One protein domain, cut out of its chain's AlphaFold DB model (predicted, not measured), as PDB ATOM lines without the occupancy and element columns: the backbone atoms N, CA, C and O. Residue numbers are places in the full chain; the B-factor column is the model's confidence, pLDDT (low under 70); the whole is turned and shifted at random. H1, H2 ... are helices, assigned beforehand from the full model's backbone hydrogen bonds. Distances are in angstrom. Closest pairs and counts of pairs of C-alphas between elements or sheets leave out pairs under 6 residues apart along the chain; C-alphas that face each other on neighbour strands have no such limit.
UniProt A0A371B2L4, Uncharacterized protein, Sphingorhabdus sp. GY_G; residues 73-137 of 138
ATOM      1  N   GLU A  73     100.456 -21.993  41.301       85.69
ATOM      2  CA  GLU A  73     100.831 -23.303  40.756       85.69
ATOM      3  C   GLU A  73     101.452 -24.214  41.816       85.69
ATOM      4  O   GLU A  73     101.091 -25.392  41.921       85.69
ATOM      5  N   GLU A  74     102.329 -23.661  42.653       84.75
ATOM      6  CA  GLU A  74     102.948 -24.383  43.762       84.75
ATOM      7  C   GLU A  74     101.903 -24.791  44.812       84.75
ATOM      8  O   GLU A  74     101.920 -25.912  45.331       84.75
ATOM      9  N   SER A  75     100.924 -23.918  45.062       84.38
ATOM     10  CA  SER A  75      99.788 -24.211  45.939       84.38
ATOM     11  C   SER A  75      98.945 -25.371  45.406       84.38
ATOM     12  O   SER A  75      98.650 -26.315  46.143       84.38
ATOM     13  N   LEU A  76      98.617 -25.365  44.112       88.00
ATOM     14  CA  LEU A  76      97.870 -26.448  43.465       88.00
ATOM     15  C   LEU A  76      98.652 -27.767  43.425       88.00
ATOM     16  O   LEU A  76      98.055 -28.845  43.507       88.00
ATOM     17  N   ALA A  77      99.977 -27.720  43.283       89.06
ATOM     18  CA  ALA A  77     100.825 -28.905  43.371       89.06
ATOM     19  C   ALA A  77     100.772 -29.519  44.776       89.06
ATOM     20  O   ALA A  77     100.450 -30.702  44.909       89.06
ATOM     21  N   ALA A  78     100.963 -28.710  45.821       86.62
ATOM     22  CA  ALA A  78     100.889 -29.199  47.194       86.62
ATOM     23  C   ALA A  78      99.498 -29.727  47.549       86.62
ATOM     24  O   ALA A  78      99.395 -30.806  48.126       86.62
ATOM     25  N   ILE A  79      98.422 -29.037  47.158       89.19
ATOM     26  CA  ILE A  79      97.051 -29.521  47.386       89.19
ATOM     27  C   ILE A  79      96.868 -30.914  46.779       89.19
ATOM     28  O   ILE A  79      96.346 -31.804  47.448       89.19
ATOM     29  N   ARG A  80      97.343 -31.141  45.548       92.25
ATOM     30  CA  ARG A  80      97.264 -32.460  44.903       92.25
ATOM     31  C   ARG A  80      98.049 -33.524  45.665       92.25
ATOM     32  O   ARG A  80      97.559 -34.643  45.810       92.25
ATOM     33  N   GLU A  81      99.238 -33.208  46.161       92.19
ATOM     34  CA  GLU A  81     100.025 -34.150  46.965       92.19
ATOM     35  C   GLU A  81      99.368 -34.475  48.307       92.19
ATOM     36  O   GLU A  81      99.271 -35.647  48.682       92.19
ATOM     37  N   TYR A  82      98.873 -33.458  49.015       89.50
ATOM     38  CA  TYR A  82      98.141 -33.644  50.265       89.50
ATOM     39  C   TYR A  82      96.866 -34.451  50.049       89.50
ATOM     40  O   TYR A  82      96.581 -35.357  50.832       89.50
ATOM     41  N   GLN A  83      96.140 -34.185  48.965       92.12
ATOM     42  CA  GLN A  83      94.941 -34.930  48.606       92.12
ATOM     43  C   GLN A  83      95.267 -36.407  48.357       92.12
ATOM     44  O   GLN A  83      94.632 -37.270  48.958       92.12
ATOM     45  N   LYS A  84      96.323 -36.710  47.589       94.19
ATOM     46  CA  LYS A  84      96.789 -38.093  47.375       94.19
ATOM     47  C   LYS A  84      97.127 -38.804  48.687       94.19
ATOM     48  O   LYS A  84      96.703 -39.939  48.894       94.19
ATOM     49  N   LYS A  85      97.866 -38.146  49.589       92.81
ATOM     50  CA  LYS A  85      98.219 -38.716  50.902       92.81
ATOM     51  C   LYS A  85      96.978 -38.968  51.756       92.81
ATOM     52  O   LYS A  85      96.839 -40.041  52.340       92.81
ATOM     53  N   LYS A  86      96.064 -38.001  51.804       91.81
ATOM     54  CA  LYS A  86      94.812 -38.098  52.559       91.81
ATOM     55  C   LYS A  86      93.917 -39.210  52.021       91.81
ATOM     56  O   LYS A  86      93.329 -39.945  52.808       91.81
ATOM     57  N   ASP A  87      93.832 -39.362  50.706       92.88
ATOM     58  CA  ASP A  87      93.038 -40.416  50.078       92.88
ATOM     59  C   ASP A  87      93.635 -41.801  50.329       92.88
ATOM     60  O   ASP A  87      92.893 -42.719  50.675       92.88
ATOM     61  N   ALA A  88      94.963 -41.939  50.283       93.19
ATOM     62  CA  ALA A  88      95.638 -43.181  50.656       93.19
ATOM     63  C   ALA A  88      95.397 -43.562  52.129       93.19
ATOM     64  O   ALA A  88      95.128 -44.724  52.430       93.19
ATOM     65  N   MET A  89      95.448 -42.593  53.049       91.81
ATOM     66  CA  MET A  89      95.151 -42.834  54.467       91.81
ATOM     67  C   MET A  89      93.690 -43.238  54.681       91.81
ATOM     68  O   MET A  89      93.427 -44.241  55.337       91.81
ATOM     69  N   ARG A  90      92.741 -42.526  54.060       91.94
ATOM     70  CA  ARG A  90      91.314 -42.870  54.147       91.94
ATOM     71  C   ARG A  90      91.004 -44.243  53.557       91.94
ATOM     72  O   ARG A  90      90.138 -44.935  54.081       91.94
ATOM     73  N   ALA A  91      91.678 -44.639  52.478       91.31
ATOM     74  CA  ALA A  91      91.532 -45.977  51.910       91.31
ATOM     75  C   ALA A  91      91.974 -47.052  52.915       91.31
ATOM     76  O   ALA A  91      91.214 -47.977  53.184       91.31
ATOM     77  N   ARG A  92      93.135 -46.861  53.555       90.12
ATOM     78  CA  ARG A  92      93.638 -47.767  54.600       90.12
ATOM     79  C   ARG A  92      92.719 -47.844  55.813       90.12
ATOM     80  O   ARG A  92      92.469 -48.933  56.314       90.12
ATOM     81  N   GLU A  93      92.203 -46.711  56.281       89.44
ATOM     82  CA  GLU A  93      91.243 -46.685  57.390       89.44
ATOM     83  C   GLU A  93      89.974 -47.456  57.031       89.44
ATOM     84  O   GLU A  93      89.535 -48.304  57.803       89.44
ATOM     85  N   ARG A  94      89.413 -47.225  55.836       86.94
ATOM     86  CA  ARG A  94      88.244 -47.973  55.352       86.94
ATOM     87  C   ARG A  94      88.520 -49.470  55.325       86.94
ATOM     88  O   ARG A  94      87.708 -50.226  55.838       86.94
ATOM     89  N   GLU A  95      89.649 -49.901  54.774       88.44
ATOM     90  CA  GLU A  95      90.032 -51.318  54.748       88.44
ATOM     91  C   GLU A  95      90.164 -51.907  56.158       88.44
ATOM     92  O   GLU A  95      89.633 -52.985  56.419       88.44
ATOM     93  N   ALA A  96      90.787 -51.180  57.088       89.00
ATOM     94  CA  ALA A  96      90.917 -51.607  58.478       89.00
ATOM     95  C   ALA A  96      89.553 -51.741  59.178       89.00
ATOM     96  O   ALA A  96      89.305 -52.735  59.859       89.00
ATOM     97  N   TYR A  97      88.642 -50.785  58.975       85.62
ATOM     98  CA  TYR A  97      87.286 -50.852  59.528       85.62
ATOM     99  C   TYR A  97      86.462 -51.987  58.919       85.62
ATOM    100  O   TYR A  97      85.734 -52.662  59.646       85.62
ATOM    101  N   LYS A  98      86.601 -52.243  57.614       87.62
ATOM    102  CA  LYS A  98      85.951 -53.383  56.954       87.62
ATOM    103  C   LYS A  98      86.472 -54.715  57.491       87.62
ATOM    104  O   LYS A  98      85.675 -55.595  57.793       87.62
ATOM    105  N   ALA A  99      87.786 -54.846  57.671       87.38
ATOM    106  CA  ALA A  99      88.401 -56.044  58.240       87.38
ATOM    107  C   ALA A  99      87.990 -56.276  59.705       87.38
ATOM    108  O   ALA A  99      87.742 -57.409  60.111       87.38
ATOM    109  N   LEU A 100      87.873 -55.208  60.500       88.62
ATOM    110  CA  LEU A 100      87.363 -55.301  61.866       88.62
ATOM    111  C   LEU A 100      85.884 -55.710  61.882       88.62
ATOM    112  O   LEU A 100      85.489 -56.568  62.667       88.62
ATOM    113  N   GLY A 101      85.070 -55.123  61.001       85.94
ATOM    114  CA  GLY A 101      83.650 -55.441  60.895       85.94
ATOM    115  C   GLY A 101      83.396 -56.895  60.507       85.94
ATOM    116  O   GLY A 101      82.572 -57.555  61.139       85.94
ATOM    117  N   SER A 102      84.151 -57.422  59.542       86.25
ATOM    118  CA  SER A 102      84.044 -58.826  59.139       86.25
ATOM    119  C   SER A 102      84.522 -59.782  60.237       86.25
ATOM    120  O   SER A 102      83.882 -60.804  60.470       86.25
ATOM    121  N   ALA A 103      85.579 -59.431  60.979       85.12
ATOM    122  CA  ALA A 103      86.069 -60.229  62.107       85.12
ATOM    123  C   ALA A 103      85.071 -60.303  63.280       85.12
ATOM    124  O   ALA A 103      85.014 -61.314  63.978       85.12
ATOM    125  N   VAL A 104      84.266 -59.255  63.484       86.56
ATOM    126  CA  VAL A 104      83.208 -59.193  64.513       86.56
ATOM    127  C   VAL A 104      81.879 -59.796  64.009       86.56
ATOM    128  O   VAL A 104      80.898 -59.855  64.746       86.56
ATOM    129  N   GLY A 105      81.847 -60.313  62.774       81.31
ATOM    130  CA  GLY A 105      80.695 -61.017  62.205       81.31
ATOM    131  C   GLY A 105      79.640 -60.116  61.555       81.31
ATOM    132  O   GLY A 105      78.513 -60.563  61.349       81.31
ATOM    133  N   MET A 106      79.969 -58.862  61.224       83.38
ATOM    134  CA  MET A 106      79.097 -58.001  60.415       83.38
ATOM    135  C   MET A 106      79.242 -58.307  58.919       83.38
ATOM    136  O   MET A 106      80.344 -58.532  58.419       83.38
ATOM    137  N   ASP A 107      78.129 -58.241  58.185       82.38
ATOM    138  CA  ASP A 107      78.096 -58.365  56.723       82.38
ATOM    139  C   ASP A 107      78.432 -57.014  56.069       82.38
ATOM    140  O   ASP A 107      77.568 -56.208  55.718       82.38
ATOM    141  N   VAL A 108      79.732 -56.738  55.991       81.38
ATOM    142  CA  VAL A 108      80.289 -55.462  55.521       81.38
ATOM    143  C   VAL A 108      79.958 -55.193  54.048       81.38
ATOM    144  O   VAL A 108      79.768 -54.043  53.662       81.38
ATOM    145  N   GLU A 109      79.835 -56.239  53.231       81.44
ATOM    146  CA  GLU A 109      79.554 -56.128  51.797       81.44
ATOM    147  C   GLU A 109      78.124 -55.647  51.539       81.44
ATOM    148  O   GLU A 109      77.904 -54.763  50.703       81.44
ATOM    149  N   LYS A 110      77.148 -56.173  52.291       82.88
ATOM    150  CA  LYS A 110      75.763 -55.688  52.219       82.88
ATOM    151  C   LYS A 110      75.631 -54.259  52.730       82.88
ATOM    152  O   LYS A 110      74.963 -53.458  52.080       82.88
ATOM    153  N   LEU A 111      76.305 -53.928  53.833       80.81
ATOM    154  CA  LEU A 111      76.306 -52.573  54.394       80.81
ATOM    155  C   LEU A 111      76.940 -51.554  53.437       80.81
ATOM    156  O   LEU A 111      76.400 -50.465  53.260       80.81
ATOM    157  N   ASP A 112      78.043 -51.907  52.775       82.44
ATOM    158  CA  ASP A 112      78.663 -51.055  51.757       82.44
ATOM    159  C   ASP A 112      77.736 -50.843  50.550       82.44
ATOM    160  O   ASP A 112      77.657 -49.735  50.015       82.44
ATOM    161  N   ALA A 113      77.039 -51.891  50.103       85.00
ATOM    162  CA  ALA A 113      76.115 -51.810  48.974       85.00
ATOM    163  C   ALA A 113      74.872 -50.964  49.292       85.00
ATOM    164  O   ALA A 113      74.401 -50.217  48.433       85.00
ATOM    165  N   GLU A 114      74.348 -51.062  50.512       84.75
ATOM    166  CA  GLU A 114      73.238 -50.236  50.992       84.75
ATOM    167  C   GLU A 114      73.670 -48.775  51.161       84.75
ATOM    168  O   GLU A 114      73.026 -47.880  50.617       84.75
ATOM    169  N   ALA A 115      74.836 -48.531  51.767       84.44
ATOM    170  CA  ALA A 115      75.394 -47.187  51.911       84.44
ATOM    171  C   ALA A 115      75.624 -46.493  50.557       84.44
ATOM    172  O   ALA A 115      75.357 -45.302  50.421       84.44
ATOM    173  N   GLN A 116      76.080 -47.224  49.533       85.50
ATOM    174  CA  GLN A 116      76.247 -46.667  48.185       85.50
ATOM    175  C   GLN A 116      74.920 -46.258  47.540       85.50
ATOM    176  O   GLN A 116      74.874 -45.245  46.838       85.50
ATOM    177  N   LYS A 117      73.848 -47.026  47.767       88.00
ATOM    178  CA  LYS A 117      72.510 -46.694  47.264       88.00
ATOM    179  C   LYS A 117      71.955 -45.464  47.971       88.00
ATOM    180  O   LYS A 117      71.558 -44.516  47.298       88.00
ATOM    181  N   ASP A 118      72.033 -45.433  49.295       86.12
ATOM    182  CA  ASP A 118      71.594 -44.296  50.104       86.12
ATOM    183  C   ASP A 118      72.351 -43.011  49.753       86.12
ATOM    184  O   ASP A 118      71.753 -41.940  49.621       86.12
ATOM    185  N   ASP A 119      73.667 -43.102  49.551       87.12
ATOM    186  CA  ASP A 119      74.488 -41.966  49.133       87.12
ATOM    187  C   ASP A 119      74.115 -41.478  47.728       87.12
ATOM    188  O   ASP A 119      74.059 -40.267  47.499       87.12
ATOM    189  N   ALA A 120      73.844 -42.387  46.788       87.62
ATOM    190  CA  ALA A 120      73.400 -42.029  45.441       87.62
ATOM    191  C   ALA A 120      72.031 -41.331  45.468       87.62
ATOM    192  O   ALA A 120      71.852 -40.296  44.822       87.62
ATOM    193  N   GLU A 121      71.093 -41.832  46.270       88.75
ATOM    194  CA  GLU A 121      69.781 -41.211  46.454       88.75
ATOM    195  C   GLU A 121      69.876 -39.837  47.123       88.75
ATOM    196  O   GLU A 121      69.211 -38.889  46.698       88.75
ATOM    197  N   ARG A 122      70.719 -39.692  48.153       87.12
ATOM    198  CA  ARG A 122      70.960 -38.401  48.816       87.12
ATOM    199  C   ARG A 122      71.578 -37.389  47.866       87.12
ATOM    200  O   ARG A 122      71.140 -36.239  47.855       87.12
ATOM    201  N   ARG A 123      72.552 -37.804  47.053       86.56
ATOM    202  CA  ARG A 123      73.168 -36.936  46.040       86.56
ATOM    203  C   ARG A 123      72.148 -36.494  45.003       86.56
ATOM    204  O   ARG A 123      71.997 -35.292  44.818       86.56
ATOM    205  N   ALA A 124      71.368 -37.418  44.445       86.81
ATOM    206  CA  ALA A 124      70.314 -37.093  43.485       86.81
ATOM    207  C   ALA A 124      69.268 -36.122  44.065       86.81
ATOM    208  O   ALA A 124      68.882 -35.159  43.405       86.81
ATOM    209  N   LYS A 125      68.849 -36.317  45.325       88.06
ATOM    210  CA  LYS A 125      67.949 -35.381  46.023       88.06
ATOM    211  C   LYS A 125      68.592 -34.009  46.217       88.06
ATOM    212  O   LYS A 125      67.943 -33.001  45.957       88.06
ATOM    213  N   SER A 126      69.861 -33.960  46.625       85.62
ATOM    214  CA  SER A 126      70.581 -32.695  46.811       85.62
ATOM    215  C   SER A 126      70.800 -31.945  45.495       85.62
ATOM    216  O   SER A 126      70.639 -30.732  45.448       85.62
ATOM    217  N   GLU A 127      71.093 -32.653  44.403       84.69
ATOM    218  CA  GLU A 127      71.257 -32.074  43.068       84.69
ATOM    219  C   GLU A 127      69.927 -31.534  42.534       84.69
ATOM    220  O   GLU A 127      69.886 -30.425  42.005       84.69
ATOM    221  N   ALA A 128      68.826 -32.263  42.743       83.75
ATOM    222  CA  ALA A 128      67.483 -31.796  42.408       83.75
ATOM    223  C   ALA A 128      67.079 -30.556  43.227       83.75
ATOM    224  O   ALA A 128      66.501 -29.616  42.682       83.75
ATOM    225  N   GLU A 129      67.418 -30.517  44.516       86.12
ATOM    226  CA  GLU A 129      67.157 -29.364  45.382       86.12
ATOM    227  C   GLU A 129      67.989 -28.138  44.976       86.12
ATOM    228  O   GLU A 129      67.463 -27.025  44.901       86.12
ATOM    229  N   ILE A 130      69.272 -28.328  44.657       84.50
ATOM    230  CA  ILE A 130      70.145 -27.259  44.156       84.50
ATOM    231  C   ILE A 130      69.622 -26.743  42.811       84.50
ATOM    232  O   ILE A 130      69.511 -25.531  42.629       84.50
ATOM    233  N   ALA A 131      69.236 -27.630  41.892       82.44
ATOM    234  CA  ALA A 131      68.667 -27.250  40.602       82.44
ATOM    235  C   ALA A 131      67.345 -26.477  40.753       82.44
ATOM    236  O   ALA A 131      67.144 -25.478  40.064       82.44
ATOM    237  N   ALA A 132      66.477 -26.872  41.689       82.06
ATOM    238  CA  ALA A 132      65.238 -26.155  41.990       82.06
ATOM    239  C   ALA A 132      65.503 -24.753  42.565       82.06
ATOM    240  O   ALA A 132      64.864 -23.784  42.152       82.06
ATOM    241  N   ARG A 133      66.481 -24.614  43.471       80.00
ATOM    242  CA  ARG A 133      66.871 -23.317  44.054       80.00
ATOM    243  C   ARG A 133      67.532 -22.385  43.034       80.00
ATOM    244  O   ARG A 133      67.263 -21.189  43.049       80.00
ATOM    245  N   VAL A 134      68.365 -22.915  42.138       76.75
ATOM    246  CA  VAL A 134      69.021 -22.132  41.073       76.75
ATOM    247  C   VAL A 134      68.033 -21.771  39.956       76.75
ATOM    248  O   VAL A 134      68.101 -20.671  39.413       76.75
ATOM    249  N   GLY A 135      67.082 -22.653  39.639       62.19
ATOM    250  CA  GLY A 135      66.034 -22.414  38.643       62.19
ATOM    251  C   GLY A 135      64.965 -21.405  39.077       62.19
ATOM    252  O   GLY A 135      64.444 -20.693  38.229       62.19
ATOM    253  N   ALA A 136      64.679 -21.292  40.377       56.50
ATOM    254  CA  ALA A 136      63.732 -20.317  40.932       56.50
ATOM    255  C   ALA A 136      64.305 -18.889  41.086       56.50
ATOM    256  O   ALA A 136      63.584 -17.983  41.490       56.50
ATOM    257  N   SER A 137      65.599 -18.693  40.799       51.38
ATOM    258  CA  SER A 137      66.301 -17.405  40.917       51.38
ATOM    259  C   SER A 137      66.471 -16.659  39.574       51.38
ATOM    260  O   SER A 137      67.214 -15.676  39.526       51.38
TER     261      SER A 137
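Overview. This is residues 73 to 137 of the 138 residues of an uncharacterized protein of Sphingorhabdus sp. GY_G (UniProt A0A371B2L4). Two long helices, H1 and H2, meet near their ends as an open V, with the tight link at the point and both arms sticking out free, residues 73 to 96 and 113 to 137. The 65 printed residues hold two named helices, H1 then H2, and no named strand; the class is all helix. The whole is extended, with a radius of gyration of the C-alphas of 17.9 A, and flat, spanning 52 by 38 by 10 A.

Along the chain. H1, the longest helix, is residues 73 to 103, 45.1 A from C-alpha 73 at (100.831, -23.303, 40.756) to C-alpha 103 at (86.069, -60.229, 62.107). H2 is residues 108 to 135, 39.8 A long, ending at C-alpha 135 at (66.034, -22.414, 38.643).

Arrangement. H1 and H2 touch only at the corner by their link, and only just, with 3 pairs of C-alphas within 8 A. The closest C-alphas, of Lys 98 and Val 108, are 6.2 A apart. H1 touches H2 with residues 98 to 102 alone, and H2 touches H1 with residue 108 alone. The helices run opposite ways at a steep tilt of 42 degrees, and their centres are 22.3 A apart. In H1 and H2 every O i to N i+4 pair is within hydrogen-bond range.

Size, cuts and confidence. The two C-alphas farthest apart, of Ala 103 and Ser 137, are 51.7 A apart. The printed part has no cut, and the link from H1 to H2 is tight, with 4 residues. Mean pLDDT of the printed part is 85.4; residues 135 to 137 are under 70.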